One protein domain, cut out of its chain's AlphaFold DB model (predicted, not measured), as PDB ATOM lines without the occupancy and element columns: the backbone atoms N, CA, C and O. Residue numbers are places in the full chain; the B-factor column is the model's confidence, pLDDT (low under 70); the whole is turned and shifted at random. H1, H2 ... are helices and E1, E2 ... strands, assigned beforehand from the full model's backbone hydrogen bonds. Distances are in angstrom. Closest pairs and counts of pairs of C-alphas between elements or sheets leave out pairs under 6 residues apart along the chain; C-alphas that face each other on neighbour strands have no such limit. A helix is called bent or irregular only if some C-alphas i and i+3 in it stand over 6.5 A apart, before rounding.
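What this domain is: This is residues 12 to 52 and 60 to 142 of the 573 residues of the protein "Transcription factor" of Galdieria sulphuraria (UniProt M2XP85). A long, bent ribbon of two antiparallel strands, E2 and E5, ends at one side in the small hairpin E3 and E4; at its other end E1 joins E5, and H2 covers one face there. H1 sits by the start of H2, while residues 60 to 66 of H3 stick out at the far end. The printed part has 124 residues, running E1 H1 H2 H3 E2 E3 E4 E5, of mixed class; the sheet E1 E5 E2 is mixed. It is loose, with a radius of gyration of the C-alphas of 18.8 A, and elongated, spanning 62 by 36 by 21 A.

Where its parts are: E1, residues 12 to 16, begins at C-alpha 12 (175.985, 186.382, 90.365). H1 is residues 26 to 32, H2 residues 35 to 52, 26.7 A long, and H3 residues 60 to 69. E2, residues 92 to 105, is 35.2 A long; E3 is 112 to 114 and E4 117 to 119. E5, residues 125 to 141, is 30.5 A long and ends at C-alpha 141 (170.375, 197.229, 98.817).

How they stand to each other: In the strongly twisted sheet, E5 is antiparallel to E2, with N 100 and O 131 2.8 A apart, and parallel to E1, with N 14 and O 138 2.9 A apart. E2 bends by 59 degrees at residue 95 and E5 by 100 degrees at residue 128. H2 is on this sheet at a height of 10.7 A, across the strands, making two layers, a helix on one face of a sheet. H1 is close to H2 but not clearly touching; the closest C-alphas, of Ile 30 and Leu 36, are 6.5 A apart. H3 is not on the sheet and touches no helix. In the hairpin E3 and E4, N 114 and O 117 are 3.4 A apart. Every O i to N i+4 pair is within hydrogen-bond range in H1, 13 of 14 in H2 and 5 of 6 in H3.

The domain as a whole: The C-alphas farthest apart, of Lys 60 and Ser 108, are 62.2 A apart. Residues 53 to 59 are not printed, and C-alphas 52 and 60 are 13.6 A apart. The link H3 to E2 is long. Residues 22 to 25, 49 to 52, 60 to 70 and 106 to 125 have pLDDT under 70.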
ATOM      1  N   LEU A  12     176.126 186.314  88.918       90.31
ATOM      2  CA  LEU A  12     175.985 186.382  90.365       90.31
ATOM      3  C   LEU A  12     174.947 187.431  90.765       90.31
ATOM      4  O   LEU A  12     174.663 188.387  90.036       90.31
ATOM      5  N   VAL A  13     174.394 187.240  91.958       89.94
ATOM      6  CA  VAL A  13     173.493 188.181  92.624       89.94
ATOM      7  C   VAL A  13     174.153 188.611  93.924       89.94
ATOM      8  O   VAL A  13     174.685 187.780  94.657       89.94
ATOM      9  N   SER A  14     174.132 189.912  94.191       91.38
ATOM     10  CA  SER A  14     174.689 190.518  95.396       91.38
ATOM     11  C   SER A  14     173.569 191.041  96.289       91.38
ATOM     12  O   SER A  14     172.555 191.546  95.805       91.38
ATOM     13  N   VAL A  15     173.754 190.938  97.603       91.38
ATOM     14  CA  VAL A  15     172.880 191.562  98.599       91.38
ATOM     15  C   VAL A  15     173.760 192.365  99.548       91.38
ATOM     16  O   VAL A  15     174.592 191.808 100.260       91.38
ATOM     17  N   GLN A  16     173.582 193.681  99.548       90.50
ATOM     18  CA  GLN A  16     174.245 194.609 100.451       90.50
ATOM     19  C   GLN A  16     173.355 194.835 101.668       90.50
ATOM     20  O   GLN A  16     172.343 195.530 101.588       90.50
ATOM     21  N   VAL A  17     173.733 194.233 102.794       89.19
ATOM     22  CA  VAL A  17     173.027 194.381 104.070       89.19
ATOM     23  C   VAL A  17     173.704 195.433 104.958       89.19
ATOM     24  O   VAL A  17     174.932 195.502 104.982       89.19
ATOM     25  N   PRO A  18     172.943 196.225 105.732       87.81
ATOM     26  CA  PRO A  18     173.474 197.218 106.663       87.81
ATOM     27  C   PRO A  18     173.877 196.562 107.999       87.81
ATOM     28  O   PRO A  18     173.491 197.021 109.070       87.81
ATOM     29  N   VAL A  19     174.598 195.438 107.941       82.81
ATOM     30  CA  VAL A  19     175.018 194.647 109.109       82.81
ATOM     31  C   VAL A  19     176.470 194.210 108.924       82.81
ATOM     32  O   VAL A  19     176.879 193.848 107.820       82.81
ATOM     33  N   TYR A  20     177.253 194.222 110.002       79.81
ATOM     34  CA  TYR A  20     178.625 193.716 109.990       79.81
ATOM     35  C   TYR A  20     178.642 192.184 109.980       79.81
ATOM     36  O   TYR A  20     178.091 191.538 110.868       79.81
ATOM     37  N   LEU A  21     179.313 191.600 108.987       72.88
ATOM     38  CA  LEU A  21     179.545 190.159 108.907       72.88
ATOM     39  C   LEU A  21     180.832 189.811 109.665       72.88
ATOM     40  O   LEU A  21     181.921 190.176 109.224       72.88
ATOM     41  N   GLN A  22     180.721 189.103 110.791       69.94
ATOM     42  CA  GLN A  22     181.881 188.467 111.427       69.94
ATOM     43  C   GLN A  22     182.259 187.179 110.675       69.94
ATOM     44  O   GLN A  22     181.391 186.510 110.102       69.94
ATOM     45  N   GLU A  23     183.549 186.827 110.672       52.84
ATOM     46  CA  GLU A  23     184.057 185.577 110.089       52.84
ATOM     47  C   GLU A  23     183.433 184.378 110.828       52.84
ATOM     48  O   GLU A  23     183.865 184.003 111.911       52.84
ATOM     49  N   GLY A  24     182.355 183.824 110.265       55.78
ATOM     50  CA  GLY A  24     181.569 182.734 110.858       55.78
ATOM     51  C   GLY A  24     180.051 182.917 110.769       55.78
ATOM     52  O   GLY A  24     179.330 181.932 110.892       55.78
ATOM     53  N   ASN A  25     179.557 184.131 110.479       69.75
ATOM     54  CA  ASN A  25     178.129 184.451 110.602       69.75
ATOM     55  C   ASN A  25     177.290 184.718 109.313       69.75
ATOM     56  O   ASN A  25     176.242 185.364 109.395       69.75
ATOM     57  N   PRO A  26     177.666 184.264 108.093       79.19
ATOM     58  CA  PRO A  26     176.854 184.537 106.901       79.19
ATOM     59  C   PRO A  26     175.519 183.777 106.903       79.19
ATOM     60  O   PRO A  26     174.530 184.270 106.362       79.19
ATOM     61  N   ALA A  27     175.462 182.599 107.533       84.44
ATOM     62  CA  ALA A  27     174.248 181.787 107.611       84.44
ATOM     63  C   ALA A  27     173.129 182.485 108.401       84.44
ATOM     64  O   ALA A  27     171.958 182.406 108.026       84.44
ATOM     65  N   GLU A  28     173.485 183.220 109.454       84.44
ATOM     66  CA  GLU A  28     172.524 183.960 110.266       84.44
ATOM     67  C   GLU A  28     171.909 185.129 109.493       84.44
ATOM     68  O   GLU A  28     170.692 185.312 109.505       84.44
ATOM     69  N   VAL A  29     172.727 185.873 108.744       86.94
ATOM     70  CA  VAL A  29     172.246 186.962 107.884       86.94
ATOM     71  C   VAL A  29     171.347 186.433 106.770       86.94
ATOM     72  O   VAL A  29     170.301 187.019 106.491       86.94
ATOM     73  N   ILE A  30     171.703 185.294 106.167       89.25
ATOM     74  CA  ILE A  30     170.850 184.624 105.176       89.25
ATOM     75  C   ILE A  30     169.512 184.225 105.809       89.25
ATOM     76  O   ILE A  30     168.462 184.443 105.210       89.25
ATOM     77  N   SER A  31     169.518 183.708 107.038       88.81
ATOM     78  CA  SER A  31     168.290 183.412 107.781       88.81
ATOM     79  C   SER A  31     167.469 184.679 108.074       88.81
ATOM     80  O   SER A  31     166.256 184.670 107.867       88.81
ATOM     81  N   SER A  32     168.101 185.801 108.444       89.00
ATOM     82  CA  SER A  32     167.446 187.117 108.590       89.00
ATOM     83  C   SER A  32     166.795 187.626 107.302       89.00
ATOM     84  O   SER A  32     165.810 188.365 107.365       89.00
ATOM     85  N   LEU A  33     167.295 187.215 106.136       90.38
ATOM     86  CA  LEU A  33     166.695 187.517 104.834       90.38
ATOM     87  C   LEU A  33     165.539 186.572 104.453       90.38
ATOM     88  O   LEU A  33     164.979 186.698 103.363       90.38
ATOM     89  N   GLY A  34     165.164 185.633 105.328       87.75
ATOM     90  CA  GLY A  34     164.160 184.606 105.039       87.75
ATOM     91  C   GLY A  34     164.726 183.379 104.316       87.75
ATOM     92  O   GLY A  34     163.973 182.637 103.692       87.75
ATOM     93  N   GLY A  35     166.044 183.170 104.370       90.50
ATOM     94  CA  GLY A  35     166.726 182.044 103.735       90.50
ATOM     95  C   GLY A  35     167.099 182.288 102.269       90.50
ATOM     96  O   GLY A  35     166.808 183.332 101.681       90.50
ATOM     97  N   LEU A  36     167.754 181.294 101.660       90.12
ATOM     98  CA  LEU A  36     168.155 181.353 100.248       90.12
ATOM     99  C   LEU A  36     166.946 181.408  99.302       90.12
ATOM    100  O   LEU A  36     167.004 182.095  98.282       90.12
ATOM    101  N   ASP A  37     165.839 180.755  99.664       90.19
ATOM    102  CA  ASP A  37     164.619 180.712  98.848       90.19
ATOM    103  C   ASP A  37     163.955 182.084  98.712       90.19
ATOM    104  O   ASP A  37     163.489 182.445  97.628       90.19
ATOM    105  N   SER A  38     163.963 182.880  99.783       89.88
ATOM    106  CA  SER A  38     163.492 184.270  99.774       89.88
ATOM    107  C   SER A  38     164.309 185.121  98.793       89.88
ATOM    108  O   SER A  38     163.750 185.796  97.925       89.88
ATOM    109  N   ILE A  39     165.643 185.013  98.848       89.44
ATOM    110  CA  ILE A  39     166.562 185.735  97.951       89.44
ATOM    111  C   ILE A  39     166.350 185.310  96.492       89.44
ATOM    112  O   ILE A  39     166.251 186.156  95.599       89.44
ATOM    113  N   TYR A  40     166.236 184.004  96.240       88.62
ATOM    114  CA  TYR A  40     165.998 183.470  94.901       88.62
ATOM    115  C   TYR A  40     164.636 183.897  94.335       88.62
ATOM    116  O   TYR A  40     164.532 184.270  93.163       88.62
ATOM    117  N   SER A  41     163.598 183.905  95.172       87.62
ATOM    118  CA  SER A  41     162.254 184.351  94.794       87.62
ATOM    119  C   SER A  41     162.246 185.833  94.426       87.62
ATOM    120  O   SER A  41     161.779 186.186  93.341       87.62
ATOM    121  N   ALA A  42     162.857 186.687  95.253       86.44
ATOM    122  CA  ALA A  42     162.995 188.116  94.971       86.44
ATOM    123  C   ALA A  42     163.766 188.368  93.659       86.44
ATOM    124  O   ALA A  42     163.378 189.205  92.838       86.44
ATOM    125  N   TYR A  43     164.824 187.594  93.402       87.06
ATOM    126  CA  TYR A  43     165.561 187.663  92.143       87.06
ATOM    127  C   TYR A  43     164.708 187.257  90.934       87.06
ATOM    128  O   TYR A  43     164.695 187.961  89.918       87.06
ATOM    129  N   LYS A  44     163.952 186.159  91.031       85.69
ATOM    130  CA  LYS A  44     163.069 185.689  89.953       85.69
ATOM    131  C   LYS A  44     162.015 186.737  89.593       85.69
ATOM    132  O   LYS A  44     161.811 186.995  88.404       85.69
ATOM    133  N   VAL A  45     161.410 187.373  90.597       81.00
ATOM    134  CA  VAL A  45     160.455 188.476  90.408       81.00
ATOM    135  C   VAL A  45     161.127 189.643  89.679       81.00
ATOM    136  O   VAL A  45     160.636 190.064  88.631       81.00
ATOM    137  N   SER A  46     162.316 190.076  90.115       78.75
ATOM    138  CA  SER A  46     163.043 191.182  89.465       78.75
ATOM    139  C   SER A  46     163.343 190.937  87.968       78.75
ATOM    140  O   SER A  46     163.274 191.847  87.132       78.75
ATOM    141  N   LYS A  47     163.602 189.678  87.577       77.12
ATOM    142  CA  LYS A  47     163.795 189.283  86.169       77.12
ATOM    143  C   LYS A  47     162.491 189.305  85.361       77.12
ATOM    144  O   LYS A  47     162.515 189.676  84.185       77.12
ATOM    145  N   GLN A  48     161.361 188.915  85.953       71.06
ATOM    146  CA  GLN A  48     160.045 188.955  85.295       71.06
ATOM    147  C   GLN A  48     159.547 190.395  85.088       71.06
ATOM    148  O   GLN A  48     158.970 190.710  84.042       71.06
ATOM    149  N   GLU A  49     159.845 191.292  86.027       62.00
ATOM    150  CA  GLU A  49     159.541 192.726  85.929       62.00
ATOM    151  C   GLU A  49     160.248 193.404  84.749       62.00
ATOM    152  O   GLU A  49     159.685 194.284  84.096       62.00
ATOM    153  N   SER A  50     161.465 192.963  84.427       59.38
ATOM    154  CA  SER A  50     162.233 193.484  83.291       59.38
ATOM    155  C   SER A  50     161.608 193.117  81.933       59.38
ATOM    156  O   SER A  50     161.774 193.855  80.966       59.38
ATOM    157  N   LYS A  51     160.858 192.005  81.856       56.47
ATOM    158  CA  LYS A  51     160.228 191.497  80.619       56.47
ATOM    159  C   LYS A  51     158.800 192.010  80.393       56.47
ATOM    160  O   LYS A  51     158.364 192.126  79.254       56.47
ATOM    161  N   THR A  52     158.069 192.326  81.459       52.97
ATOM    162  CA  THR A  52     156.640 192.710  81.419       52.97
ATOM    163  C   THR A  52     156.390 194.207  81.214       52.97
ATOM    164  O   THR A  52     155.238 194.629  81.127       52.97
ATOM    165  N   LYS A  60     147.871 201.876  87.494       46.72
ATOM    166  CA  LYS A  60     149.272 202.096  87.933       46.72
ATOM    167  C   LYS A  60     149.493 201.878  89.441       46.72
ATOM    168  O   LYS A  60     150.579 201.460  89.836       46.72
ATOM    169  N   GLN A  61     148.473 202.141  90.256       43.72
ATOM    170  CA  GLN A  61     148.514 202.089  91.717       43.72
ATOM    171  C   GLN A  61     148.476 200.654  92.274       43.72
ATOM    172  O   GLN A  61     149.312 200.303  93.097       43.72
ATOM    173  N   GLU A  62     147.612 199.777  91.754       40.72
ATOM    174  CA  GLU A  62     147.551 198.366  92.181       40.72
ATOM    175  C   GLU A  62     148.832 197.602  91.808       40.72
ATOM    176  O   GLU A  62     149.330 196.792  92.588       40.72
ATOM    177  N   ARG A  63     149.434 197.927  90.651       46.16
ATOM    178  CA  ARG A  63     150.746 197.383  90.258       46.16
ATOM    179  C   ARG A  63     151.865 197.840  91.187       46.16
ATOM    180  O   ARG A  63     152.744 197.042  91.480       46.16
ATOM    181  N   GLY A  64     151.859 199.099  91.626       48.03
ATOM    182  CA  GLY A  64     152.854 199.621  92.567       48.03
ATOM    183  C   GLY A  64     152.852 198.874  93.901       48.03
ATOM    184  O   GLY A  64     153.915 198.571  94.433       48.03
ATOM    185  N   ASN A  65     151.663 198.511  94.384       47.12
ATOM    186  CA  ASN A  65     151.471 197.898  95.698       47.12
ATOM    187  C   ASN A  65     151.905 196.428  95.716       47.12
ATOM    188  O   ASN A  65     152.627 196.013  96.624       47.12
ATOM    189  N   GLN A  66     151.548 195.665  94.677       49.44
ATOM    190  CA  GLN A  66     151.981 194.270  94.541       49.44
ATOM    191  C   GLN A  66     153.511 194.162  94.391       49.44
ATOM    192  O   GLN A  66     154.138 193.320  95.023       49.44
ATOM    193  N   ARG A  67     154.129 195.094  93.646       56.75
ATOM    194  CA  ARG A  67     155.590 195.176  93.425       56.75
ATOM    195  C   ARG A  67     156.412 195.413  94.687       56.75
ATOM    196  O   ARG A  67     157.627 195.230  94.675       56.75
ATOM    197  N   GLU A  68     155.802 195.915  95.755       56.31
ATOM    198  CA  GLU A  68     156.495 196.074  97.028       56.31
ATOM    199  C   GLU A  68     156.389 194.801  97.886       56.31
ATOM    200  O   GLU A  68     157.375 194.422  98.520       56.31
ATOM    201  N   LEU A  69     155.261 194.084  97.871       58.00
ATOM    202  CA  LEU A  69     155.074 192.851  98.657       58.00
ATOM    203  C   LEU A  69     156.103 191.760  98.327       58.00
ATOM    204  O   LEU A  69     156.565 191.080  99.245       58.00
ATOM    205  N   ASP A  70     156.519 191.690  97.063       66.19
ATOM    206  CA  ASP A  70     157.450 190.683  96.539       66.19
ATOM    207  C   ASP A  70     158.940 191.060  96.704       66.19
ATOM    208  O   ASP A  70     159.831 190.359  96.218       66.19
ATOM    209  N   ARG A  71     159.242 192.180  97.379       78.75
ATOM    210  CA  ARG A  71     160.627 192.613  97.636       78.75
ATOM    211  C   ARG A  71     161.273 191.842  98.776       78.75
ATOM    212  O   ARG A  71     160.606 191.432  99.725       78.75
ATOM    213  N   LEU A  72     162.600 191.749  98.713       88.88
ATOM    214  CA  LEU A  72     163.412 191.101  99.733       88.88
ATOM    215  C   LEU A  72     163.284 191.840 101.075       88.88
ATOM    216  O   LEU A  72     163.344 193.072 101.127       88.88
ATOM    217  N   LYS A  73     163.100 191.085 102.159       88.75
ATOM    218  CA  LYS A  73     162.907 191.613 103.516       88.75
ATOM    219  C   LYS A  73     164.056 191.180 104.416       88.75
ATOM    220  O   LYS A  73     164.447 190.019 104.386       88.75
ATOM    221  N   LEU A  74     164.549 192.098 105.236       89.94
ATOM    222  CA  LEU A  74     165.589 191.858 106.228       89.94
ATOM    223  C   LEU A  74     165.004 192.008 107.637       89.94
ATOM    224  O   LEU A  74     164.624 193.101 108.057       89.94
ATOM    225  N   HIS A  75     164.960 190.902 108.375       89.44
ATOM    226  CA  HIS A  75     164.501 190.855 109.760       89.44
ATOM    227  C   HIS A  75     165.703 190.985 110.696       89.44
ATOM    228  O   HIS A  75     166.462 190.032 110.890       89.44
ATOM    229  N   LEU A  76     165.882 192.172 111.277       86.56
ATOM    230  CA  LEU A  76     166.947 192.415 112.256       86.56
ATOM    231  C   LEU A  76     166.663 191.720 113.597       86.56
ATOM    232  O   LEU A  76     167.593 191.267 114.253       86.56
ATOM    233  N   ARG A  77     165.386 191.585 113.984       82.38
ATOM    234  CA  ARG A  77     164.947 190.922 115.224       82.38
ATOM    235  C   ARG A  77     164.029 189.743 114.890       82.38
ATOM    236  O   ARG A  77     162.817 189.839 114.996       82.38
ATOM    237  N   ARG A  78     164.616 188.631 114.434       78.12
ATOM    238  CA  ARG A  78     163.878 187.442 113.951       78.12
ATOM    239  C   ARG A  78     162.951 186.798 114.984       78.12
ATOM    240  O   ARG A  78     161.953 186.210 114.598       78.12
ATOM    241  N   HIS A  79     163.303 186.890 116.263       77.81
ATOM    242  CA  HIS A  79     162.536 186.291 117.357       77.81
ATOM    243  C   HIS A  79     161.426 187.206 117.892       77.81
ATOM    244  O   HIS A  79     160.702 186.810 118.795       77.81
ATOM    245  N   ASP A  80     161.308 188.429 117.369       75.81
ATOM    246  CA  ASP A  80     160.278 189.381 117.774       75.81
ATOM    247  C   ASP A  80     159.192 189.463 116.696       75.81
ATOM    248  O   ASP A  80     159.420 190.003 115.610       75.81
ATOM    249  N   ALA A  81     158.000 188.952 117.011       72.75
ATOM    250  CA  ALA A  81     156.837 188.983 116.127       72.75
ATOM    251  C   ALA A  81     156.372 190.415 115.786       72.75
ATOM    252  O   ALA A  81     155.774 190.631 114.732       72.75
ATOM    253  N   TYR A  82     156.684 191.404 116.633       75.06
ATOM    254  CA  TYR A  82     156.366 192.817 116.399       75.06
ATOM    255  C   TYR A  82     157.437 193.554 115.596       75.06
ATOM    256  O   TYR A  82     157.279 194.737 115.276       75.06
ATOM    257  N   SER A  83     158.538 192.883 115.253       83.31
ATOM    258  CA  SER A  83     159.600 193.504 114.481       83.31
ATOM    259  C   SER A  83     159.166 193.725 113.037       83.31
ATOM    260  O   SER A  83     159.125 192.798 112.230       83.31
ATOM    261  N   ILE A  84     158.961 194.987 112.668       84.50
ATOM    262  CA  ILE A  84     158.706 195.371 111.278       84.50
ATOM    263  C   ILE A  84     160.030 195.264 110.500       84.50
ATOM    264  O   ILE A  84     161.000 195.935 110.875       84.50
ATOM    265  N   PRO A  85     160.112 194.432 109.440       87.06
ATOM    266  CA  PRO A  85     161.356 194.202 108.714       87.06
ATOM    267  C   PRO A  85     161.755 195.381 107.830       87.06
ATOM    268  O   PRO A  85     160.918 196.120 107.309       87.06
ATOM    269  N   LEU A  86     163.058 195.481 107.567       86.81
ATOM    270  CA  LEU A  86     163.587 196.351 106.528       86.81
ATOM    271  C   LEU A  86     163.244 195.790 105.151       86.81
ATOM    272  O   LEU A  86     163.328 194.590 104.900       86.81
ATOM    273  N   VAL A  87     162.880 196.677 104.238       84.69
ATOM    274  CA  VAL A  87     162.499 196.337 102.869       84.69
ATOM    275  C   VAL A  87     163.621 196.738 101.928       84.69
ATOM    276  O   VAL A  87     164.108 197.864 102.007       84.69
ATOM    277  N   SER A  88     163.979 195.854 100.996       86.69
ATOM    278  CA  SER A  88     164.983 196.178  99.992       86.69
ATOM    279  C   SER A  88     164.508 197.276  99.041       86.69
ATOM    280  O   SER A  88     163.325 197.410  98.690       86.69
ATOM    281  N   ASP A  89     165.473 198.022  98.532       83.88
ATOM    282  CA  ASP A  89     165.259 198.967  97.452       83.88
ATOM    283  C   ASP A  89     164.903 198.248  96.150       83.88
ATOM    284  O   ASP A  89     164.829 197.016  96.069       83.88
ATOM    285  N   THR A  90     164.629 199.035  95.110       81.81
ATOM    286  CA  THR A  90     164.521 198.488  93.758       81.81
ATOM    287  C   THR A  90     165.853 197.839  93.377       81.81
ATOM    288  O   THR A  90     166.874 198.520  93.485       81.81
ATOM    289  N   PRO A  91     165.864 196.570  92.925       83.88
ATOM    290  CA  PRO A  91     167.101 195.878  92.585       83.88
ATOM    291  C   PRO A  91     167.884 196.649  91.520       83.88
ATOM    292  O   PRO A  91     167.333 197.020  90.481       83.88
ATOM    293  N   ILE A  92     169.164 196.896  91.785       84.00
ATOM    294  CA  ILE A  92     170.021 197.692  90.910       84.00
ATOM    295  C   ILE A  92     170.714 196.740  89.929       84.00
ATOM    296  O   ILE A  92     171.389 195.804  90.374       84.00
ATOM    297  N   PRO A  93     170.565 196.925  88.605       84.19
ATOM    298  CA  PRO A  93     171.342 196.166  87.641       84.19
ATOM    299  C   PRO A  93     172.805 196.606  87.733       84.19
ATOM    300  O   PRO A  93     173.112 197.784  87.569       84.19
ATOM    301  N   SER A  94     173.701 195.657  87.982       81.06
ATOM    302  CA  SER A  94     175.141 195.901  88.048       81.06
ATOM    303  C   SER A  94     175.888 195.072  86.995       81.06
ATOM    304  O   SER A  94     175.320 194.189  86.346       81.06
ATOM    305  N   ARG A  95     177.159 195.410  86.775       83.94
ATOM    306  CA  ARG A  95     178.131 194.629  85.995       83.94
ATOM    307  C   ARG A  95     179.445 194.469  86.765       83.94
ATOM    308  O   ARG A  95     180.501 194.329  86.153       83.94
ATOM    309  N   ASP A  96     179.379 194.521  88.094       88.56
ATOM    310  CA  ASP A  96     180.558 194.407  88.948       88.56
ATOM    311  C   ASP A  96     181.175 193.010  88.830       88.56
ATOM    312  O   ASP A  96     180.470 192.008  88.702       88.56
ATOM    313  N   LEU A  97     182.503 192.926  88.884       89.94
ATOM    314  CA  LEU A  97     183.231 191.663  88.799       89.94
ATOM    315  C   LEU A  97     183.628 191.190  90.201       89.94
ATOM    316  O   LEU A  97     184.305 191.912  90.931       89.94
ATOM    317  N   LEU A  98     183.253 189.961  90.567       90.31
ATOM    318  CA  LEU A  98     183.697 189.357  91.821       90.31
ATOM    319  C   LEU A  98     185.054 188.676  91.622       90.31
ATOM    320  O   LEU A  98     185.172 187.705  90.872       90.31
ATOM    321  N   LEU A  99     186.070 189.177  92.323       89.38
ATOM    322  CA  LEU A  99     187.441 188.671  92.265       89.38
ATOM    323  C   LEU A  99     187.821 187.961  93.565       89.38
ATOM    324  O   LEU A  99     187.683 188.511  94.656       89.38
ATOM    325  N   LYS A 100     188.379 186.760  93.443       88.62
ATOM    326  CA  LYS A 100     189.027 186.034  94.532       88.62
ATOM    327  C   LYS A 100     190.525 186.292  94.475       88.62
ATOM    328  O   LYS A 100     191.203 185.879  93.538       88.62
ATOM    329  N   VAL A 101     191.047 186.969  95.492       86.44
ATOM    330  CA  VAL A 101     192.461 187.357  95.568       86.44
ATOM    331  C   VAL A 101     193.177 186.470  96.581       86.44
ATOM    332  O   VAL A 101     192.825 186.455  97.758       86.44
ATOM    333  N   LYS A 102     194.211 185.745  96.143       85.19
ATOM    334  CA  LYS A 102     195.123 185.017  97.035       85.19
ATOM    335  C   LYS A 102     196.356 185.874  97.270       85.19
ATOM    336  O   LYS A 102     196.997 186.326  96.323       85.19
ATOM    337  N   TYR A 103     196.730 186.063  98.527       81.81
ATOM    338  CA  TYR A 103     197.879 186.877  98.907       81.81
ATOM    339  C   TYR A 103     198.725 186.182  99.975       81.81
ATOM    340  O   TYR A 103     198.231 185.378 100.762       81.81
ATOM    341  N   LYS A 104     200.022 186.494  99.996       79.50
ATOM    342  CA  LYS A 104     200.943 186.119 101.072       79.50
ATOM    343  C   LYS A 104     201.039 187.273 102.063       79.50
ATOM    344  O   LYS A 104     201.309 188.407 101.668       79.50
ATOM    345  N   VAL A 105     200.834 186.964 103.340       71.19
ATOM    346  CA  VAL A 105     200.995 187.906 104.455       71.19
ATOM    347  C   VAL A 105     202.458 187.889 104.901       71.19
ATOM    348  O   VAL A 105     203.007 186.816 105.150       71.19
ATOM    349  N   SER A 106     203.105 189.056 104.979       61.28
ATOM    350  CA  SER A 106     204.457 189.168 105.546       61.28
ATOM    351  C   SER A 106     204.413 188.991 107.067       61.28
ATOM    352  O   SER A 106     203.564 189.578 107.728       61.28
ATOM    353  N   ARG A 107     205.356 188.238 107.649       57.16
ATOM    354  CA  ARG A 107     205.463 188.041 109.112       57.16
ATOM    355  C   ARG A 107     205.728 189.336 109.899       57.16
ATOM    356  O   ARG A 107     205.501 189.356 111.100       57.16
ATOM    357  N   SER A 108     206.197 190.396 109.240       52.72
ATOM    358  CA  SER A 108     206.548 191.680 109.864       52.72
ATOM    359  C   SER A 108     205.385 192.668 110.008       52.72
ATOM    360  O   SER A 108     205.574 193.745 110.570       52.72
ATOM    361  N   SER A 109     204.186 192.356 109.506       47.78
ATOM    362  CA  SER A 109     203.037 193.251 109.649       47.78
ATOM    363  C   SER A 109     202.415 193.080 111.034       47.78
ATOM    364  O   SER A 109     201.645 192.146 111.257       47.78
ATOM    365  N   GLY A 110     202.762 193.977 111.957       49.50
ATOM    366  CA  GLY A 110     202.091 194.091 113.246       49.50
ATOM    367  C   GLY A 110     200.578 194.208 113.057       49.50
ATOM    368  O   GLY A 110     200.095 194.951 112.198       49.50
ATOM    369  N   ASN A 111     199.836 193.437 113.844       53.91
ATOM    370  CA  ASN A 111     198.390 193.546 113.928       53.91
ATOM    371  C   ASN A 111     198.028 194.974 114.355       53.91
ATOM    372  O   ASN A 111     198.418 195.406 115.436       53.91
ATOM    373  N   VAL A 112     197.292 195.713 113.523       51.03
ATOM    374  CA  VAL A 112     196.705 196.982 113.957       51.03
ATOM    375  C   VAL A 112     195.340 196.657 114.543       51.03
ATOM    376  O   VAL A 112     194.420 196.258 113.831       51.03
ATOM    377  N   VAL A 113     195.245 196.802 115.857       47.88
ATOM    378  CA  VAL A 113     194.003 196.696 116.613       47.88
ATOM    379  C   VAL A 113     193.248 198.018 116.427       47.88
ATOM    380  O   VAL A 113     193.740 199.076 116.815       47.88
ATOM    381  N   ARG A 114     192.080 197.985 115.775       44.31
ATOM    382  CA  ARG A 114     191.114 199.099 115.773       44.31
ATOM    383  C   ARG A 114     189.877 198.619 116.532       44.31
ATOM    384  O   ARG A 114     189.019 197.967 115.945       44.31
ATOM    385  N   GLY A 115     189.816 198.912 117.832       56.53
ATOM    386  CA  GLY A 115     188.838 198.281 118.733       56.53
ATOM    387  C   GLY A 115     189.089 196.772 118.848       56.53
ATOM    388  O   GLY A 115     190.222 196.344 118.686       56.53
ATOM    389  N   ASP A 116     188.059 195.948 119.031       40.00
ATOM    390  CA  ASP A 116     188.208 194.485 119.193       40.00
ATOM    391  C   ASP A 116     188.521 193.718 117.888       40.00
ATOM    392  O   ASP A 116     188.515 192.487 117.852       40.00
ATOM    393  N   PHE A 117     188.802 194.423 116.788       47.09
ATOM    394  CA  PHE A 117     188.965 193.823 115.465       47.09
ATOM    395  C   PHE A 117     190.422 193.847 114.988       47.09
ATOM    396  O   PHE A 117     191.065 194.897 114.888       47.09
ATOM    397  N   LEU A 118     190.923 192.666 114.615       46.78
ATOM    398  CA  LEU A 118     192.195 192.480 113.918       46.78
ATOM    399  C   LEU A 118     192.031 192.818 112.431       46.78
ATOM    400  O   LEU A 118     191.673 191.964 111.623       46.78
ATOM    401  N   VAL A 119     192.329 194.057 112.040       51.31
ATOM    402  CA  VAL A 119     192.330 194.441 110.621       51.31
ATOM    403  C   VAL A 119     193.745 194.283 110.061       51.31
ATOM    404  O   VAL A 119     194.631 195.101 110.312       51.31
ATOM    405  N   LYS A 120     193.980 193.223 109.275       54.97
ATOM    406  CA  LYS A 120     195.248 193.047 108.545       54.97
ATOM    407  C   LYS A 120     195.380 194.139 107.485       54.97
ATOM    408  O   LYS A 120     194.548 194.258 106.587       54.97
ATOM    409  N   ARG A 121     196.440 194.942 107.570       51.41
ATOM    410  CA  ARG A 121     196.694 196.045 106.637       51.41
ATOM    411  C   ARG A 121     197.106 195.478 105.268       51.41
ATOM    412  O   ARG A 121     198.186 194.909 105.130       51.41
ATOM    413  N   TRP A 122     196.258 195.652 104.251       53.88
ATOM    414  CA  TRP A 122     196.490 195.143 102.884       53.88
ATOM    415  C   TRP A 122     197.764 195.699 102.229       53.88
ATOM    416  O   TRP A 122     198.313 195.078 101.323       53.88
ATOM    417  N   SER A 123     198.275 196.833 102.721       57.75
ATOM    418  CA  SER A 123     199.479 197.506 102.218       57.75
ATOM    419  C   SER A 123     200.766 196.673 102.306       57.75
ATOM    420  O   SER A 123     201.755 197.041 101.682       57.75
ATOM    421  N   HIS A 124     200.773 195.559 103.049       53.44
ATOM    422  CA  HIS A 124     201.944 194.681 103.206       53.44
ATOM    423  C   HIS A 124     201.721 193.252 102.683       53.44
ATOM    424  O   HIS A 124     202.512 192.349 102.971       53.44
ATOM    425  N   CYS A 125     200.654 193.032 101.914       65.62
ATOM    426  CA  CYS A 125     200.316 191.732 101.345       65.62
ATOM    427  C   CYS A 125     200.816 191.630  99.899       65.62
ATOM    428  O   CYS A 125     200.470 192.451  99.052       65.62
ATOM    429  N   LYS A 126     201.595 190.588  99.583       75.69
ATOM    430  CA  LYS A 126     201.996 190.311  98.196       75.69
ATOM    431  C   LYS A 126     200.925 189.455  97.532       75.69
ATOM    432  O   LYS A 126     200.747 188.297  97.917       75.69
ATOM    433  N   ILE A 127     200.223 190.011  96.546       78.88
ATOM    434  CA  ILE A 127     199.239 189.266  95.751       78.88
ATOM    435  C   ILE A 127     199.965 188.142  95.005       78.88
ATOM    436  O   ILE A 127     200.968 188.364  94.326       78.88
ATOM    437  N   VAL A 128     199.476 186.921  95.183       83.56
ATOM    438  CA  VAL A 128     200.000 185.704  94.554       83.56
ATOM    439  C   VAL A 128     199.230 185.422  93.272       83.56
ATOM    440  O   VAL A 128     199.822 185.142  92.227       83.56
ATOM    441  N   ASP A 129     197.906 185.506  93.367       83.75
ATOM    442  CA  ASP A 129     196.983 185.045  92.343       83.75
ATOM    443  C   ASP A 129     195.644 185.786  92.451       83.75
ATOM    444  O   ASP A 129     195.243 186.205  93.541       83.75
ATOM    445  N   ILE A 130     194.973 185.953  91.316       86.50
ATOM    446  CA  ILE A 130     193.662 186.593  91.201       86.50
ATOM    447  C   ILE A 130     192.820 185.710  90.290       86.50
ATOM    448  O   ILE A 130     193.234 185.396  89.180       86.50
ATOM    449  N   GLU A 131     191.637 185.334  90.755       88.00
ATOM    450  CA  GLU A 131     190.687 184.495  90.032       88.00
ATOM    451  C   GLU A 131     189.362 185.256  89.892       88.00
ATOM    452  O   GLU A 131     188.799 185.719  90.886       88.00
ATOM    453  N   ALA A 132     188.863 185.418  88.664       88.38
ATOM    454  CA  ALA A 132     187.575 186.062  88.410       88.38
ATOM    455  C   ALA A 132     186.441 185.032  88.533       88.38
ATOM    456  O   ALA A 132     186.355 184.106  87.733       88.38
ATOM    457  N   LEU A 133     185.569 185.186  89.535       88.75
ATOM    458  CA  LEU A 133     184.541 184.191  89.862       88.75
ATOM    459  C   LEU A 133     183.255 184.352  89.039       88.75
ATOM    460  O   LEU A 133     182.618 183.362  88.676       88.75
ATOM    461  N   GLY A 134     182.852 185.592  88.761       91.06
ATOM    462  CA  GLY A 134     181.597 185.879  88.070       91.06
ATOM    463  C   GLY A 134     181.261 187.364  88.016       91.06
ATOM    464  O   GLY A 134     181.885 188.179  88.697       91.06
ATOM    465  N   ILE A 135     180.254 187.699  87.211       90.94
ATOM    466  CA  ILE A 135     179.733 189.061  87.050       90.94
ATOM    467  C   ILE A 135     178.454 189.194  87.875       90.94
ATOM    468  O   ILE A 135     177.490 188.452  87.672       90.94
ATOM    469  N   VAL A 136     178.419 190.162  88.786       91.38
ATOM    470  CA  VAL A 136     177.242 190.514  89.579       91.38
ATOM    471  C   VAL A 136     176.270 191.285  88.696       91.38
ATOM    472  O   VAL A 136     176.523 192.432  88.343       91.38
ATOM    473  N   LYS A 137     175.146 190.657  88.340       88.12
ATOM    474  CA  LYS A 137     174.126 191.271  87.476       88.12
ATOM    475  C   LYS A 137     173.102 192.104  88.226       88.12
ATOM    476  O   LYS A 137     172.506 193.013  87.654       88.12
ATOM    477  N   THR A 138     172.835 191.760  89.478       88.81
ATOM    478  CA  THR A 138     171.785 192.401  90.268       88.81
ATOM    479  C   THR A 138     172.243 192.522  91.705       88.81
ATOM    480  O   THR A 138     172.701 191.538  92.288       88.81
ATOM    481  N   THR A 139     172.083 193.719  92.260       90.75
ATOM    482  CA  THR A 139     172.411 194.027  93.647       90.75
ATOM    483  C   THR A 139     171.155 194.488  94.378       90.75
ATOM    484  O   THR A 139     170.473 195.415  93.938       90.75
ATOM    485  N   PHE A 140     170.842 193.835  95.494       90.88
ATOM    486  CA  PHE A 140     169.810 194.272  96.432       90.88
ATOM    487  C   PHE A 140     170.452 195.127  97.523       90.88
ATOM    488  O   PHE A 140     171.417 194.690  98.144       90.88
ATOM    489  N   CYS A 141     169.905 196.312  97.777       89.81
ATOM    490  CA  CYS A 141     170.375 197.229  98.817       89.81
ATOM    491  C   CYS A 141     169.239 197.541  99.799       89.81
ATOM    492  O   CYS A 141     168.063 197.403  99.456       89.81
ATOM    493  N   PHE A 142     169.592 197.978 101.006       89.06
ATOM    494  CA  PHE A 142     168.655 198.445 102.031       89.06
ATOM    495  C   PHE A 142     169.053 199.857 102.479       89.06
ATOM    496  O   PHE A 142     169.557 200.050 103.581       89.06
TER     497      PHE A 142